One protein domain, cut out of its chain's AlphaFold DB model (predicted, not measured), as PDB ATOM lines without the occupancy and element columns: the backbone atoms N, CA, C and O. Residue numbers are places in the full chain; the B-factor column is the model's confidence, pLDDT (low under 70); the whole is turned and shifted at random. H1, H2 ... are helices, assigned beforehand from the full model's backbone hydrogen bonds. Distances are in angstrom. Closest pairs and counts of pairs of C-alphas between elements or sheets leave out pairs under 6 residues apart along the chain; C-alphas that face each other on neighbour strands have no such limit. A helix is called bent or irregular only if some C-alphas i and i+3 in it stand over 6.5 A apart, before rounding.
ATOM      1  N   PRO A 109      -6.455  26.173  23.906       81.38
ATOM      2  CA  PRO A 109      -5.860  25.225  22.953       81.38
ATOM      3  C   PRO A 109      -4.418  24.803  23.277       81.38
ATOM      4  O   PRO A 109      -4.018  23.661  23.044       81.38
ATOM      5  N   MET A 110      -3.605  25.714  23.827       81.00
ATOM      6  CA  MET A 110      -2.240  25.388  24.262       81.00
ATOM      7  C   MET A 110      -2.251  24.487  25.503       81.00
ATOM      8  O   MET A 110      -1.427  23.580  25.613       81.00
ATOM      9  N   PHE A 111      -3.178  24.728  26.430       84.19
ATOM     10  CA  PHE A 111      -3.349  23.913  27.628       84.19
ATOM     11  C   PHE A 111      -3.802  22.486  27.283       84.19
ATOM     12  O   PHE A 111      -3.177  21.529  27.736       84.19
ATOM     13  N   GLU A 112      -4.786  22.333  26.397       85.69
ATOM     14  CA  GLU A 112      -5.229  21.035  25.858       85.69
ATOM     15  C   GLU A 112      -4.091  20.280  25.167       85.69
ATOM     16  O   GLU A 112      -3.869  19.093  25.412       85.69
ATOM     17  N   SER A 113      -3.303  20.991  24.358       81.69
ATOM     18  CA  SER A 113      -2.134  20.425  23.678       81.69
ATOM     19  C   SER A 113      -1.086  19.913  24.665       81.69
ATOM     20  O   SER A 113      -0.514  18.841  24.464       81.69
ATOM     21  N   ALA A 114      -0.846  20.648  25.753       84.25
ATOM     22  CA  ALA A 114       0.061  20.219  26.810       84.25
ATOM     23  C   ALA A 114      -0.472  18.980  27.547       84.25
ATOM     24  O   ALA A 114       0.283  18.030  27.754       84.25
ATOM     25  N   MET A 115      -1.766  18.950  27.887       90.38
ATOM     26  CA  MET A 115      -2.399  17.780  28.510       90.38
ATOM     27  C   MET A 115      -2.324  16.544  27.614       90.38
ATOM     28  O   MET A 115      -2.008  15.457  28.096       90.38
ATOM     29  N   ARG A 116      -2.516  16.709  26.300       89.19
ATOM     30  CA  ARG A 116      -2.374  15.613  25.339       89.19
ATOM     31  C   ARG A 116      -0.959  15.043  25.314       89.19
ATOM     32  O   ARG A 116      -0.794  13.830  25.340       89.19
ATOM     33  N   VAL A 117       0.057  15.907  25.307       84.25
ATOM     34  CA  VAL A 117       1.465  15.479  25.347       84.25
ATOM     35  C   VAL A 117       1.789  14.746  26.653       84.25
ATOM     36  O   VAL A 117       2.515  13.756  26.617       84.25
ATOM     37  N   MET A 118       1.245  15.195  27.789       84.25
ATOM     38  CA  MET A 118       1.412  14.499  29.073       84.25
ATOM     39  C   MET A 118       0.777  13.106  29.038       84.25
ATOM     40  O   MET A 118       1.438  12.133  29.391       84.25
ATOM     41  N   PHE A 119      -0.453  12.991  28.528       89.19
ATOM     42  CA  PHE A 119      -1.120  11.701  28.347       89.19
ATOM     43  C   PHE A 119      -0.310  10.743  27.465       89.19
ATOM     44  O   PHE A 119      -0.017   9.622  27.883       89.19
ATOM     45  N   ASP A 120       0.106  11.197  26.279       83.81
ATOM     46  CA  ASP A 120       0.906  10.394  25.347       83.81
ATOM     47  C   ASP A 120       2.257   9.980  25.969       83.81
ATOM     48  O   ASP A 120       2.773   8.898  25.683       83.81
ATOM     49  N   GLY A 121       2.821  10.827  26.838       80.75
ATOM     50  CA  GLY A 121       4.019  10.537  27.624       80.75
ATOM     51  C   GLY A 121       3.810   9.401  28.623       80.75
ATOM     52  O   GLY A 121       4.585   8.446  28.611       80.75
ATOM     53  N   PHE A 122       2.747   9.461  29.429       79.88
ATOM     54  CA  PHE A 122       2.444   8.441  30.440       79.88
ATOM     55  C   PHE A 122       2.185   7.062  29.831       79.88
ATOM     56  O   PHE A 122       2.666   6.048  30.329       79.88
ATOM     57  N   ILE A 123       1.458   6.990  28.715       82.31
ATOM     58  CA  ILE A 123       1.101   5.690  28.125       82.31
ATOM     59  C   ILE A 123       2.244   5.042  27.331       82.31
ATOM     60  O   ILE A 123       2.132   3.877  26.948       82.31
ATOM     61  N   LYS A 124       3.334   5.773  27.058       75.94
ATOM     62  CA  LYS A 124       4.454   5.304  26.229       75.94
ATOM     63  C   LYS A 124       5.219   4.150  26.877       75.94
ATOM     64  O   LYS A 124       5.557   3.191  26.184       75.94
ATOM     65  N   ASP A 125       5.483   4.259  28.175       70.81
ATOM     66  CA  ASP A 125       6.337   3.327  28.920       70.81
ATOM     67  C   ASP A 125       5.528   2.428  29.884       70.81
ATOM     68  O   ASP A 125       6.086   1.558  30.553       70.81
ATOM     69  N   GLY A 126       4.195   2.568  29.859       65.88
ATOM     70  CA  GLY A 126       3.258   1.904  30.762       65.88
ATOM     71  C   GLY A 126       2.979   2.744  32.008       65.88
ATOM     72  O   GLY A 126       3.816   3.527  32.431       65.88
ATOM     73  N   VAL A 127       1.790   2.571  32.589       70.19
ATOM     74  CA  VAL A 127       1.331   3.360  33.744       70.19
ATOM     75  C   VAL A 127       1.626   2.628  35.046       70.19
ATOM     76  O   VAL A 127       1.320   1.441  35.192       70.19
ATOM     77  N   SER A 128       2.189   3.346  36.011       66.94
ATOM     78  CA  SER A 128       2.587   2.830  37.313       66.94
ATOM     79  C   SER A 128       2.323   3.836  38.437       66.94
ATOM     80  O   SER A 128       2.466   5.040  38.261       66.94
ATOM     81  N   GLY A 129       1.965   3.338  39.627       67.12
ATOM     82  CA  GLY A 129       1.876   4.158  40.842       67.12
ATOM     83  C   GLY A 129       1.086   5.461  40.649       67.12
ATOM     84  O   GLY A 129      -0.108   5.426  40.361       67.12
ATOM     85  N   SER A 130       1.757   6.599  40.827       69.56
ATOM     86  CA  SER A 130       1.216   7.957  40.725       69.56
ATOM     87  C   SER A 130       0.677   8.299  39.344       69.56
ATOM     88  O   SER A 130      -0.260   9.078  39.251       69.56
ATOM     89  N   GLU A 131       1.172   7.666  38.281       77.00
ATOM     90  CA  GLU A 131       0.728   7.964  36.917       77.00
ATOM     91  C   GLU A 131      -0.751   7.605  36.719       77.00
ATOM     92  O   GLU A 131      -1.438   8.237  35.924       77.00
ATOM     93  N   LEU A 132      -1.289   6.629  37.467       82.06
ATOM     94  CA  LEU A 132      -2.723   6.320  37.413       82.06
ATOM     95  C   LEU A 132      -3.577   7.465  37.984       82.06
ATOM     96  O   LEU A 132      -4.671   7.732  37.489       82.06
ATOM     97  N   GLU A 133      -3.079   8.142  39.013       82.25
ATOM     98  CA  GLU A 133      -3.720   9.309  39.616       82.25
ATOM     99  C   GLU A 133      -3.549  10.549  38.737       82.25
ATOM    100  O   GLU A 133      -4.531  11.241  38.478       82.25
ATOM    101  N   ASP A 134      -2.346  10.770  38.203       85.69
ATOM    102  CA  ASP A 134      -2.049  11.871  37.285       85.69
ATOM    103  C   ASP A 134      -2.941  11.794  36.039       85.69
ATOM    104  O   ASP A 134      -3.501  12.798  35.600       85.69
ATOM    105  N   LEU A 135      -3.164  10.590  35.500       90.12
ATOM    106  CA  LEU A 135      -4.127  10.371  34.422       90.12
ATOM    107  C   LEU A 135      -5.546  10.753  34.837       90.12
ATOM    108  O   LEU A 135      -6.258  11.409  34.075       90.12
ATOM    109  N   PHE A 136      -5.967  10.389  36.047       92.75
ATOM    110  CA  PHE A 136      -7.291  10.765  36.524       92.75
ATOM    111  C   PHE A 136      -7.434  12.283  36.687       92.75
ATOM    112  O   PHE A 136      -8.444  12.850  36.272       92.75
ATOM    113  N   GLN A 137      -6.415  12.956  37.223       91.62
ATOM    114  CA  GLN A 137      -6.379  14.413  37.340       91.62
ATOM    115  C   GLN A 137      -6.392  15.089  35.968       91.62
ATOM    116  O   GLN A 137      -7.157  16.031  35.776       91.62
ATOM    117  N   LEU A 138      -5.629  14.586  34.992       93.56
ATOM    118  CA  LEU A 138      -5.662  15.088  33.616       93.56
ATOM    119  C   LEU A 138      -7.057  14.969  32.998       93.56
ATOM    120  O   LEU A 138      -7.525  15.913  32.365       93.56
ATOM    121  N   ALA A 139      -7.747  13.845  33.210       95.06
ATOM    122  CA  ALA A 139      -9.118  13.677  32.735       95.06
ATOM    123  C   ALA A 139     -10.083  14.683  33.386       95.06
ATOM    124  O   ALA A 139     -10.955  15.220  32.700       95.06
ATOM    125  N   ILE A 140      -9.919  14.970  34.683       94.94
ATOM    126  CA  ILE A 140     -10.712  15.986  35.392       94.94
ATOM    127  C   ILE A 140     -10.402  17.392  34.860       94.94
ATOM    128  O   ILE A 140     -11.326  18.168  34.624       94.94
ATOM    129  N   MET A 141      -9.125  17.728  34.650       93.75
ATOM    130  CA  MET A 141      -8.700  19.030  34.121       93.75
ATOM    131  C   MET A 141      -9.305  19.297  32.743       93.75
ATOM    132  O   MET A 141      -9.853  20.377  32.532       93.75
ATOM    133  N   ASP A 142      -9.258  18.308  31.848       94.12
ATOM    134  CA  ASP A 142      -9.868  18.401  30.520       94.12
ATOM    135  C   ASP A 142     -11.395  18.535  30.591       94.12
ATOM    136  O   ASP A 142     -11.984  19.362  29.897       94.12
ATOM    137  N   TYR A 143     -12.055  17.787  31.481       94.12
ATOM    138  CA  TYR A 143     -13.504  17.903  31.662       94.12
ATOM    139  C   TYR A 143     -13.905  19.302  32.153       94.12
ATOM    140  O   TYR A 143     -14.841  19.910  31.632       94.12
ATOM    141  N   ILE A 144     -13.198  19.837  33.152       91.19
ATOM    142  CA  ILE A 144     -13.494  21.156  33.729       91.19
ATOM    143  C   ILE A 144     -13.184  22.277  32.731       91.19
ATOM    144  O   ILE A 144     -13.960  23.234  32.641       91.19
ATOM    145  N   SER A 145     -12.102  22.166  31.950       88.88
ATOM    146  CA  SER A 145     -11.753  23.172  30.939       88.88
ATOM    147  C   SER A 145     -12.800  23.290  29.831       88.88
ATOM    148  O   SER A 145     -12.942  24.364  29.251       88.88
ATOM    149  N   HIS A 146     -13.582  22.230  29.613       88.81
ATOM    150  CA  HIS A 146     -14.699  22.172  28.671       88.81
ATOM    151  C   HIS A 146     -16.074  22.163  29.353       88.81
ATOM    152  O   HIS A 146     -17.075  21.800  28.735       88.81
ATOM    153  N   SER A 147     -16.168  22.581  30.617       78.81
ATOM    154  CA  SER A 147     -17.420  22.536  31.391       78.81
ATOM    155  C   SER A 147     -18.583  23.317  30.763       78.81
ATOM    156  O   SER A 147     -19.735  22.996  31.030       78.81
ATOM    157  N   SER A 148     -18.314  24.303  29.897       80.88
ATOM    158  CA  SER A 148     -19.346  25.010  29.123       80.88
ATOM    159  C   SER A 148     -19.873  24.241  27.907       80.88
ATOM    160  O   SER A 148     -20.901  24.618  27.346       80.88
ATOM    161  N   GLU A 149     -19.147  23.220  27.458       82.75
ATOM    162  CA  GLU A 149     -19.444  22.417  26.265       82.75
ATOM    163  C   GLU A 149     -19.905  20.999  26.621       82.75
ATOM    164  O   GLU A 149     -20.596  20.353  25.831       82.75
ATOM    165  N   TYR A 150     -19.524  20.506  27.801       84.62
ATOM    166  CA  TYR A 150     -19.871  19.176  28.296       84.62
ATOM    167  C   TYR A 150     -21.165  19.204  29.114       84.62
ATOM    168  O   TYR A 150     -21.780  20.250  29.320       84.62
ATOM    169  N   ALA A 151     -21.623  18.029  29.555       82.69
ATOM    170  CA  ALA A 151     -22.820  17.944  30.378       82.69
ATOM    171  C   ALA A 151     -22.635  18.695  31.704       82.69
ATOM    172  O   ALA A 151     -21.598  18.552  32.365       82.69
ATOM    173  N   ASP A 152     -23.683  19.421  32.103       85.50
ATOM    174  CA  ASP A 152     -23.734  20.139  33.372       85.50
ATOM    175  C   ASP A 152     -23.387  19.212  34.541       85.50
ATOM    176  O   ASP A 152     -23.907  18.097  34.675       85.50
ATOM    177  N   LEU A 153     -22.519  19.704  35.422       88.25
ATOM    178  CA  LEU A 153     -22.106  18.972  36.606       88.25
ATOM    179  C   LEU A 153     -23.288  18.829  37.583       88.25
ATOM    180  O   LEU A 153     -23.927  19.824  37.938       88.25
ATOM    181  N   PRO A 154     -23.571  17.610  38.082       89.44
ATOM    182  CA  PRO A 154     -24.512  17.427  39.174       89.44
ATOM    183  C   PRO A 154     -24.103  18.259  40.400       89.44
ATOM    184  O   PRO A 154     -22.906  18.474  40.625       89.44
ATOM    185  N   PRO A 155     -25.057  18.686  41.247       90.62
ATOM    186  CA  PRO A 155     -24.740  19.434  42.459       90.62
ATOM    187  C   PRO A 155     -23.667  18.738  43.308       90.62
ATOM    188  O   PRO A 155     -23.808  17.572  43.672       90.62
ATOM    189  N   GLY A 156     -22.593  19.464  43.620       88.12
ATOM    190  CA  GLY A 156     -21.465  18.960  44.409       88.12
ATOM    191  C   GLY A 156     -20.424  18.148  43.628       88.12
ATOM    192  O   GLY A 156     -19.374  17.862  44.193       88.12
ATOM    193  N   MET A 157     -20.653  17.810  42.352       91.50
ATOM    194  CA  MET A 157     -19.670  17.090  41.527       91.50
ATOM    195  C   MET A 157     -18.417  17.933  41.273       91.50
ATOM    196  O   MET A 157     -17.309  17.431  41.415       91.50
ATOM    197  N   GLU A 158     -18.592  19.223  40.976       90.06
ATOM    198  CA  GLU A 158     -17.477  20.161  40.807       90.06
ATOM    199  C   GLU A 158     -16.601  20.214  42.062       90.06
ATOM    200  O   GLU A 158     -15.391  20.045  41.978       90.06
ATOM    201  N   ALA A 159     -17.217  20.350  43.242       88.94
ATOM    202  CA  ALA A 159     -16.489  20.354  44.507       88.94
ATOM    203  C   ALA A 159     -15.690  19.058  44.698       88.94
ATOM    204  O   ALA A 159     -14.502  19.114  45.003       88.94
ATOM    205  N   LYS A 160     -16.305  17.893  44.442       90.56
ATOM    206  CA  LYS A 160     -15.603  16.603  44.479       90.56
ATOM    207  C   LYS A 160     -14.398  16.607  43.541       90.56
ATOM    208  O   LYS A 160     -13.301  16.323  43.998       90.56
ATOM    209  N   MET A 161     -14.577  16.968  42.271       91.62
ATOM    210  CA  MET A 161     -13.494  17.041  41.283       91.62
ATOM    211  C   MET A 161     -12.359  17.977  41.723       91.62
ATOM    212  O   MET A 161     -11.189  17.612  41.615       91.62
ATOM    213  N   MET A 162     -12.690  19.142  42.282       87.69
ATOM    214  CA  MET A 162     -11.700  20.088  42.800       87.69
ATOM    215  C   MET A 162     -10.895  19.509  43.965       87.69
ATOM    216  O   MET A 162      -9.685  19.708  43.999       87.69
ATOM    217  N   HIS A 163     -11.506  18.723  44.859       87.00
ATOM    218  CA  HIS A 163     -10.750  18.051  45.921       87.00
ATOM    219  C   HIS A 163      -9.740  17.039  45.373       87.00
ATOM    220  O   HIS A 163      -8.663  16.914  45.951       87.00
ATOM    221  N   TYR A 164     -10.028  16.348  44.264       86.75
ATOM    222  CA  TYR A 164      -9.021  15.508  43.604       86.75
ATOM    223  C   TYR A 164      -7.873  16.367  43.077       86.75
ATOM    224  O   TYR A 164      -6.724  16.115  43.432       86.75
ATOM    225  N   LEU A 165      -8.164  17.421  42.312       85.62
ATOM    226  CA  LEU A 165      -7.118  18.296  41.770       85.62
ATOM    227  C   LEU A 165      -6.254  18.940  42.863       85.62
ATOM    228  O   LEU A 165      -5.038  19.029  42.722       85.62
ATOM    229  N   GLU A 166      -6.863  19.361  43.968       75.12
ATOM    230  CA  GLU A 166      -6.160  20.021  45.062       75.12
ATOM    231  C   GLU A 166      -5.419  19.028  45.959       75.12
ATOM    232  O   GLU A 166      -4.228  19.189  46.210       75.12
ATOM    233  N   SER A 167      -6.094  17.994  46.458       72.06
ATOM    234  CA  SER A 167      -5.544  17.142  47.523       72.06
ATOM    235  C   SER A 167      -4.577  16.094  47.006       72.06
ATOM    236  O   SER A 167      -3.624  15.749  47.706       72.06
ATOM    237  N   THR A 168      -4.840  15.582  45.806       67.81
ATOM    238  CA  THR A 168      -4.017  14.544  45.186       67.81
ATOM    239  C   THR A 168      -2.894  15.203  44.362       67.81
ATOM    240  O   THR A 168      -1.735  14.820  44.480       67.81
ATOM    241  N   GLY A 169      -3.167  16.347  43.714       55.09
ATOM    242  CA  GLY A 169      -2.189  17.077  42.889       55.09
ATOM    243  C   GLY A 169      -1.164  17.944  43.641       55.09
ATOM    244  O   GLY A 169      -0.096  18.232  43.105       55.09
ATOM    245  N   SER A 170      -1.444  18.375  44.880       55.41
ATOM    246  CA  SER A 170      -0.516  19.214  45.671       55.41
ATOM    247  C   SER A 170       0.270  18.461  46.749       55.41
ATOM    248  O   SER A 170       1.142  19.047  47.394       55.41
ATOM    249  N   GLY A 171      -0.074  17.197  47.010       54.72
ATOM    250  CA  GLY A 171       0.428  16.451  48.166       54.72
ATOM    251  C   GLY A 171       0.011  17.032  49.525       54.72
ATOM    252  O   GLY A 171       0.528  16.599  50.553       54.72
ATOM    253  N   SER A 172      -0.909  18.009  49.565       50.53
ATOM    254  CA  SER A 172      -1.286  18.723  50.794       50.53
ATOM    255  C   SER A 172      -2.221  17.936  51.718       50.53
ATOM    256  O   SER A 172      -2.446  18.390  52.835       50.53
ATOM    257  N   HIS A 173      -2.713  16.765  51.299       53.53
ATOM    258  CA  HIS A 173      -3.744  15.967  51.971       53.53
ATOM    259  C   HIS A 173      -5.018  16.777  52.273       53.53
ATOM    260  O   HIS A 173      -5.018  17.743  53.033       53.53
ATOM    261  N   GLY A 174      -6.166  16.297  51.802       48.25
ATOM    262  CA  GLY A 174      -7.496  16.800  52.173       48.25
ATOM    263  C   GLY A 174      -7.855  16.644  53.666       48.25
ATOM    264  O   GLY A 174      -9.023  16.684  54.052       48.25
ATOM    265  N   TYR A 175      -6.853  16.488  54.535       49.78
ATOM    266  CA  TYR A 175      -6.944  16.363  55.985       49.78
ATOM    267  C   TYR A 175      -7.606  17.583  56.636       49.78
ATOM    268  O   TYR A 175      -8.222  17.465  57.694       49.78
ATOM    269  N   HIS A 176      -7.525  18.748  55.991       48.62
ATOM    270  CA  HIS A 176      -8.195  19.958  56.460       48.62
ATOM    271  C   HIS A 176      -9.704  19.987  56.162       48.62
ATOM    272  O   HIS A 176     -10.405  20.836  56.710       48.62
ATOM    273  N   GLU A 177     -10.223  19.028  55.385       61.91
ATOM    274  CA  GLU A 177     -11.611  19.022  54.902       61.91
ATOM    275  C   GLU A 177     -12.307  17.650  55.017       61.91
ATOM    276  O   GLU A 177     -13.452  17.497  54.600       61.91
ATOM    277  N   GLY A 178     -11.650  16.652  55.624       70.12
ATOM    278  CA  GLY A 178     -12.204  15.303  55.817       70.12
ATOM    279  C   GLY A 178     -12.061  14.370  54.608       70.12
ATOM    280  O   GLY A 178     -12.726  13.337  54.555       70.12
ATOM    281  N   TRP A 179     -11.195  14.715  53.655       77.31
ATOM    282  CA  TRP A 179     -10.885  13.907  52.479       77.31
ATOM    283  C   TRP A 179      -9.656  13.025  52.734       77.31
ATOM    284  O   TRP A 179      -8.512  13.446  52.555       77.31
ATOM    285  N   ASP A 180      -9.913  11.796  53.183       79.56
ATOM    286  CA  ASP A 180      -8.919  10.734  53.362       79.56
ATOM    287  C   ASP A 180      -8.966   9.707  52.211       79.56
ATOM    288  O   ASP A 180      -9.824   9.769  51.326       79.56
ATOM    289  N   GLY A 181      -8.064   8.720  52.225       80.44
ATOM    290  CA  GLY A 181      -8.030   7.669  51.201       80.44
ATOM    291  C   GLY A 181      -9.329   6.859  51.087       80.44
ATOM    292  O   GLY A 181      -9.645   6.342  50.014       80.44
ATOM    293  N   THR A 182     -10.130   6.771  52.156       87.12
ATOM    294  CA  THR A 182     -11.450   6.124  52.103       87.12
ATOM    295  C   THR A 182     -12.450   6.996  51.360       87.12
ATOM    296  O   THR A 182     -13.186   6.477  50.518       87.12
ATOM    297  N   GLN A 183     -12.471   8.298  51.641       88.38
ATOM    298  CA  GLN A 183     -13.338   9.257  50.972       88.38
ATOM    299  C   GLN A 183     -12.995   9.361  49.482       88.38
ATOM    300  O   GLN A 183     -13.893   9.203  48.660       88.38
ATOM    301  N   PHE A 184     -11.714   9.488  49.111       88.12
ATOM    302  CA  PHE A 184     -11.297   9.430  47.703       88.12
ATOM    303  C   PHE A 184     -11.765   8.131  47.040       88.12
ATOM    304  O   PHE A 184     -12.483   8.159  46.046       88.12
ATOM    305  N   ALA A 185     -11.491   6.973  47.637       90.06
ATOM    306  CA  ALA A 185     -11.929   5.708  47.054       90.06
ATOM    307  C   ALA A 185     -13.454   5.576  46.904       90.06
ATOM    308  O   ALA A 185     -13.919   4.909  45.988       90.06
ATOM    309  N   ASN A 186     -14.251   6.166  47.796       93.50
ATOM    310  CA  ASN A 186     -15.711   6.101  47.704       93.50
ATOM    311  C   ASN A 186     -16.268   6.984  46.580       93.50
ATOM    312  O   ASN A 186     -17.280   6.635  45.985       93.50
ATOM    313  N   GLU A 187     -15.611   8.105  46.288       93.44
ATOM    314  CA  GLU A 187     -16.069   9.074  45.285       93.44
ATOM    315  C   GLU A 187     -15.529   8.780  43.875       93.44
ATOM    316  O   GLU A 187     -16.015   9.337  42.890       93.44
ATOM    317  N   THR A 188     -14.520   7.909  43.757       93.75
ATOM    318  CA  THR A 188     -13.787   7.674  42.501       93.75
ATOM    319  C   THR A 188     -14.703   7.147  41.399       93.75
ATOM    320  O   THR A 188     -14.733   7.720  40.310       93.75
ATOM    321  N   ALA A 189     -15.469   6.080  41.657       95.94
ATOM    322  CA  ALA A 189     -16.362   5.510  40.647       95.94
ATOM    323  C   ALA A 189     -17.433   6.497  40.180       95.94
ATOM    324  O   ALA A 189     -17.752   6.513  38.992       95.94
ATOM    325  N   ASP A 190     -17.978   7.314  41.081       95.12
ATOM    326  CA  ASP A 190     -19.025   8.275  40.734       95.12
ATOM    327  C   ASP A 190     -18.501   9.315  39.739       95.12
ATOM    328  O   ASP A 190     -19.104   9.517  38.684       95.12
ATOM    329  N   ILE A 191     -17.343   9.915  40.026       95.56
ATOM    330  CA  ILE A 191     -16.712  10.917  39.154       95.56
ATOM    331  C   ILE A 191     -16.262  10.272  37.840       95.56
ATOM    332  O   ILE A 191     -16.580  10.772  36.761       95.56
ATOM    333  N   PHE A 192     -15.562   9.136  37.919       97.31
ATOM    334  CA  PHE A 192     -15.028   8.429  36.756       97.31
ATOM    335  C   PHE A 192     -16.134   8.035  35.775       97.31
ATOM    336  O   PHE A 192     -16.048   8.326  34.583       97.31
ATOM    337  N   ASN A 193     -17.192   7.387  36.268       96.88
ATOM    338  CA  ASN A 193     -18.278   6.914  35.414       96.88
ATOM    339  C   ASN A 193     -19.119   8.070  34.876       96.88
ATOM    340  O   ASN A 193     -19.569   7.996  33.734       96.88
ATOM    341  N   PHE A 194     -19.318   9.131  35.666       95.94
ATOM    342  CA  PHE A 194     -20.000  10.329  35.192       95.94
ATOM    343  C   PHE A 194     -19.244  10.965  34.022       95.94
ATOM    344  O   PHE A 194     -19.841  11.174  32.966       95.94
ATOM    345  N   MET A 195     -17.939  11.219  34.178       96.19
ATOM    346  CA  MET A 195     -17.126  11.821  33.120       96.19
ATOM    347  C   MET A 195     -17.066  10.924  31.886       96.19
ATOM    348  O   MET A 195     -17.314  11.406  30.789       96.19
ATOM    349  N   LEU A 196     -16.837   9.616  32.049       95.94
ATOM    350  CA  LEU A 196     -16.782   8.680  30.922       95.94
ATOM    351  C   LEU A 196     -18.103   8.628  30.140       95.94
ATOM    352  O   LEU A 196     -18.089   8.451  28.930       95.94
ATOM    353  N   ALA A 197     -19.245   8.767  30.816       94.88
ATOM    354  CA  ALA A 197     -20.549   8.781  30.158       94.88
ATOM    355  C   ALA A 197     -20.900  10.132  29.509       94.88
ATOM    356  O   ALA A 197     -21.761  10.172  28.631       94.88
ATOM    357  N   SER A 198     -20.290  11.224  29.973       92.88
ATOM    358  CA  SER A 198     -20.687  12.593  29.621       92.88
ATOM    359  C   SER A 198     -19.716  13.286  28.668       92.88
ATOM    360  O   SER A 198     -20.128  14.164  27.911       92.88
ATOM    361  N   ALA A 199     -18.438  12.911  28.704       92.38
ATOM    362  CA  ALA A 199     -17.419  13.440  27.813       92.38
ATOM    363  C   ALA A 199     -17.663  12.929  26.378       92.38
ATOM    364  O   ALA A 199     -17.883  11.729  26.193       92.38
ATOM    365  N   PRO A 200     -17.624  13.799  25.352       90.50
ATOM    366  CA  PRO A 200     -17.811  13.385  23.965       90.50
ATOM    367  C   PRO A 200     -16.769  12.361  23.507       90.50
ATOM    368  O   PRO A 200     -15.586  12.473  23.848       90.50
ATOM    369  N   ASP A 201     -17.189  11.418  22.659       85.81
ATOM    370  CA  ASP A 201     -16.280  10.483  21.994       85.81
ATOM    371  C   ASP A 201     -15.154  11.242  21.277       85.81
ATOM    372  O   ASP A 201     -15.394  12.135  20.461       85.81
ATOM    373  N   GLY A 202     -13.912  10.861  21.572       80.81
ATOM    374  CA  GLY A 202     -12.714  11.447  20.975       80.81
ATOM    375  C   GLY A 202     -12.139  12.661  21.710       80.81
ATOM    376  O   GLY A 202     -11.040  13.075  21.335       80.81
ATOM    377  N   SER A 203     -12.814  13.178  22.748       89.38
ATOM    378  CA  SER A 203     -12.224  14.133  23.701       89.38
ATOM    379  C   SER A 203     -11.049  13.520  24.468       89.38
ATOM    380  O   SER A 203     -10.951  12.296  24.603       89.38
ATOM    381  N   LEU A 204     -10.157  14.362  25.003       91.19
ATOM    382  CA  LEU A 204      -9.024  13.885  25.793       91.19
ATOM    383  C   LEU A 204      -9.496  13.200  27.085       91.19
ATOM    384  O   LEU A 204      -9.004  12.120  27.402       91.19
ATOM    385  N   CYS A 205     -10.492  13.756  27.776       94.94
ATOM    386  CA  CYS A 205     -11.120  13.138  28.939       94.94
ATOM    387  C   CYS A 205     -11.631  11.724  28.618       94.94
ATOM    388  O   CYS A 205     -11.283  10.762  29.309       94.94
ATOM    389  N   HIS A 206     -12.395  11.564  27.531       94.38
ATOM    390  CA  HIS A 206     -12.923  10.258  27.138       94.38
ATOM    391  C   HIS A 206     -11.809   9.274  26.741       94.38
ATOM    392  O   HIS A 206     -11.858   8.101  27.129       94.38
ATOM    393  N   ASP A 207     -10.783   9.738  26.016       93.25
ATOM    394  CA  ASP A 207      -9.612   8.935  25.635       93.25
ATOM    395  C   ASP A 207      -8.864   8.416  26.882       93.25
ATOM    396  O   ASP A 207      -8.591   7.216  26.983       93.25
ATOM    397  N   ILE A 208      -8.584   9.291  27.859       94.50
ATOM    398  CA  ILE A 208      -7.879   8.935  29.099       94.50
ATOM    399  C   ILE A 208      -8.689   7.922  29.912       94.50
ATOM    400  O   ILE A 208      -8.166   6.873  30.291       94.50
ATOM    401  N   LEU A 209      -9.970   8.197  30.173       96.31
ATOM    402  CA  LEU A 209     -10.805   7.320  30.999       96.31
ATOM    403  C   LEU A 209     -11.027   5.960  30.331       96.31
ATOM    404  O   LEU A 209     -11.033   4.928  31.005       96.31
ATOM    405  N   THR A 210     -11.151   5.929  29.003       95.62
ATOM    406  CA  THR A 210     -11.213   4.674  28.246       95.62
ATOM    407  C   THR A 210      -9.919   3.881  28.403       95.62
ATOM    408  O   THR A 210      -9.978   2.692  28.722       95.62
ATOM    409  N   TYR A 211      -8.760   4.528  28.253       92.75
ATOM    410  CA  TYR A 211      -7.462   3.892  28.467       92.75
ATOM    411  C   TYR A 211      -7.334   3.337  29.892       92.75
ATOM    412  O   TYR A 211      -7.052   2.154  30.073       92.75
ATOM    413  N   MET A 212      -7.621   4.147  30.916       91.88
ATOM    414  CA  MET A 212      -7.561   3.723  32.319       91.88
ATOM    415  C   MET A 212      -8.486   2.529  32.595       91.88
ATOM    416  O   MET A 212      -8.122   1.598  33.314       91.88
ATOM    417  N   LYS A 213      -9.688   2.522  32.016       94.06
ATOM    418  CA  LYS A 213     -10.636   1.416  32.175       94.06
ATOM    419  C   LYS A 213     -10.128   0.124  31.540       94.06
ATOM    420  O   LYS A 213     -10.231  -0.934  32.158       94.06
ATOM    421  N   VAL A 214      -9.620   0.201  30.310       89.75
ATOM    422  CA  VAL A 214      -9.228  -0.972  29.515       89.75
ATOM    423  C   VAL A 214      -7.882  -1.534  29.966       89.75
ATOM    424  O   VAL A 214      -7.775  -2.739  30.181       89.75
ATOM    425  N   GLU A 215      -6.884  -0.675  30.149       86.00
ATOM    426  CA  GLU A 215      -5.497  -1.086  30.390       86.00
ATOM    427  C   GLU A 215      -5.154  -1.169  31.881       86.00
ATOM    428  O   GLU A 215      -4.310  -1.970  32.276       86.00
ATOM    429  N   GLN A 216      -5.823  -0.374  32.724       85.06
ATOM    430  CA  GLN A 216      -5.506  -0.273  34.156       85.06
ATOM    431  C   GLN A 216      -6.600  -0.844  35.066       85.06
ATOM    432  O   GLN A 216      -6.415  -0.907  36.280       85.06
ATOM    433  N   GLY A 217      -7.751  -1.257  34.526       87.69
ATOM    434  CA  GLY A 217      -8.873  -1.773  35.318       87.69
ATOM    435  C   GLY A 217      -9.564  -0.717  36.193       87.69
ATOM    436  O   GLY A 217     -10.160  -1.056  37.220       87.69
ATOM    437  N   ALA A 218      -9.474   0.562  35.819       90.62
ATOM    438  CA  ALA A 218     -10.149   1.653  36.516       90.62
ATOM    439  C   ALA A 218     -11.685   1.595  36.313       90.62
ATOM    440  O   ALA A 218     -12.155   1.079  35.293       90.62
ATOM    441  N   PRO A 219     -12.495   2.100  37.265       94.94
ATOM    442  CA  PRO A 219     -12.095   2.832  38.473       94.94
ATOM    443  C   PRO A 219     -11.577   1.948  39.620       94.94
ATOM    444  O   PRO A 219     -10.926   2.457  40.524       94.94
ATOM    445  N   ALA A 220     -11.810   0.632  39.589       93.12
ATOM    446  CA  ALA A 220     -11.540  -0.249  40.729       93.12
ATOM    447  C   ALA A 220     -10.061  -0.280  41.163       93.12
ATOM    448  O   ALA A 220      -9.774  -0.355  42.359       93.12
ATOM    449  N   SER A 221      -9.118  -0.222  40.221       88.75
ATOM    450  CA  SER A 221      -7.685  -0.129  40.535       88.75
ATOM    451  C   SER A 221      -7.326   1.168  41.263       88.75
ATOM    452  O   SER A 221      -6.608   1.129  42.261       88.75
ATOM    453  N   LEU A 222      -7.894   2.293  40.827       87.88
ATOM    454  CA  LEU A 222      -7.695   3.603  41.443       87.88
ATOM    455  C   LEU A 222      -8.333   3.673  42.842       87.88
ATOM    456  O   LEU A 222      -7.706   4.133  43.794       87.88
ATOM    457  N   GLU A 223      -9.529   3.110  43.022       91.00
ATOM    458  CA  GLU A 223     -10.143   2.966  44.350       91.00
ATOM    459  C   GLU A 223      -9.257   2.162  45.304       91.00
ATOM    460  O   GLU A 223      -9.044   2.549  46.453       91.00
ATOM    461  N   GLN A 224      -8.729   1.025  44.842       86.94
ATOM    462  CA  GLN A 224      -7.834   0.195  45.645       86.94
ATOM    463  C   GLN A 224      -6.547   0.936  45.994       86.94
ATOM    464  O   GLN A 224      -6.036   0.766  47.102       86.94
ATOM    465  N   GLN A 225      -6.033   1.754  45.081       80.12
ATOM    466  CA  GLN A 225      -4.862   2.579  45.324       80.12
ATOM    467  C   GLN A 225      -5.119   3.591  46.445       80.12
ATOM    468  O   GLN A 225      -4.362   3.605  47.417       80.12
ATOM    469  N   TYR A 226      -6.227   4.334  46.398       84.44
ATOM    470  CA  TYR A 226      -6.597   5.247  47.483       84.44
ATOM    471  C   TYR A 226      -6.862   4.517  48.809       84.44
ATOM    472  O   TYR A 226      -6.381   4.943  49.853       84.44
ATOM    473  N   ARG A 227      -7.539   3.362  48.815       86.00
ATOM    474  CA  ARG A 227      -7.785   2.633  50.080       86.00
ATOM    475  C   ARG A 227      -6.511   2.112  50.727       86.00
ATOM    476  O   ARG A 227      -6.405   2.090  51.949       86.00
ATOM    477  N   ASN A 228      -5.589   1.607  49.915       82.12
ATOM    478  CA  ASN A 228      -4.494   0.791  50.424       82.12
ATOM    479  C   ASN A 228      -3.172   1.541  50.512       82.12
ATOM    480  O   ASN A 228      -2.305   1.104  51.270       82.12
ATOM    481  N   ASN A 229      -2.980   2.598  49.724       75.50
ATOM    482  CA  ASN A 229      -1.672   3.222  49.548       75.50
ATOM    483  C   ASN A 229      -1.645   4.722  49.857       75.50
ATOM    484  O   ASN A 229      -0.541   5.244  49.951       75.50
ATOM    485  N   PHE A 230      -2.793   5.370  50.102       74.06
ATOM    486  CA  PHE A 230      -2.908   6.818  50.354       74.06
ATOM    487  C   PHE A 230      -1.928   7.358  51.407       74.06
ATOM    488  O   PHE A 230      -1.242   8.338  51.150       74.06
ATOM    489  N   ASP A 231      -1.773   6.663  52.538       69.44
ATOM    490  CA  ASP A 231      -0.866   7.083  53.620       69.44
ATOM    491  C   ASP A 231       0.504   6.375  53.595       69.44
ATOM    492  O   ASP A 231       1.279   6.453  54.552       69.44
TER     493      ASP A 231
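AT A GLANCE: This is residues 109 to 231 of the 255 residues of an uncharacterized protein of Shewanella psychrophila (UniProt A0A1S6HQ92). Three helices, H1, H2 and H5, make a small up-and-down bundle with their centres in a triangle, H2 lying nearest the middle of the domain. A second pair, H4 and H6, runs side by side in opposite ways and crosses the bundle at a steep angle, while H3 packs on H2 and H4. The printed part has 123 residues with six named helices, H1 to H6 in order along the chain, and no named strand; the class is all helix. The whole is compact, with a radius of gyration of the C-alphas of 13.5 A and spans of 36 by 34 by 24 A.

IN THESE COORDINATES: H1 is residues 109 to 124, 22.7 A from its first C-alpha at (-5.860, 25.225, 22.953) to its last. H2 is residues 131 to 145, 20.6 A long, and H3 is residues 157 to 167. H4, the longest helix, is residues 181 to 198, 25.5 A from C-alpha 181 at (-8.030, 7.669, 51.201) to C-alpha 198. It is irregular, with C-alphas 186 and 189 standing 7.1 A apart, and has a kink of 31 degrees near residue 188. H5 is residues 204 to 216, 16.8 A long, and H6 is residues 220 to 229, ending with C-alpha 229 at (-1.672, 3.222, 49.548).

HOW THE PARTS SIT: H1 and H2 form a helical hairpin at a shallow tilt of 20 degrees; their closest C-alphas, those of Met 115 and Leu 138, are 6.6 A apart. H2 touches H5, opposite ways at a shallow tilt of 24 degrees, with the C-alphas of Ala 139 and Cys 205 closest at 4.3 A. H1 and H5 are close but not clearly touching, 6.9 A between the C-alphas of Arg 116 and Leu 204. With residues 137 to 141 alone, H2 touches H3 at a steep tilt of 45 degrees, closest at Gln 137 and Leu 165, whose C-alphas are 5.9 A apart. H4 touches H3 with residues 184 to 191 alone, and the closest C-alphas, of Met 161 and Ile 191, are 7.2 A apart. H4 touches H5 at a steep tilt of 58 degrees, closest at the C-alphas of Leu 196 and His 206, 5.6 A. H4 and H6 touch, opposite ways at a shallow tilt of 21 degrees, with the C-alphas of Ala 185 and Glu 223 at 4.2 A. H1 is apart from H3, H4 and H6. Every O i to N i+4 pair is within hydrogen-bond range in H1, H2, H3, H5 and H6, and 12 of 14 are in H4.

THE WHOLE: The C-alphas of Asp 125 and Pro 155, the two farthest apart, are 37.5 A apart. The printed part has no cut. The links from H2 to H3 and from H3 to H4 are long, with 11 and 13 residues. The mean pLDDT of the printed part is 84.1, and it is under 70 at residue 126, residues 128 to 130, residues 168 to 177 and residue 231.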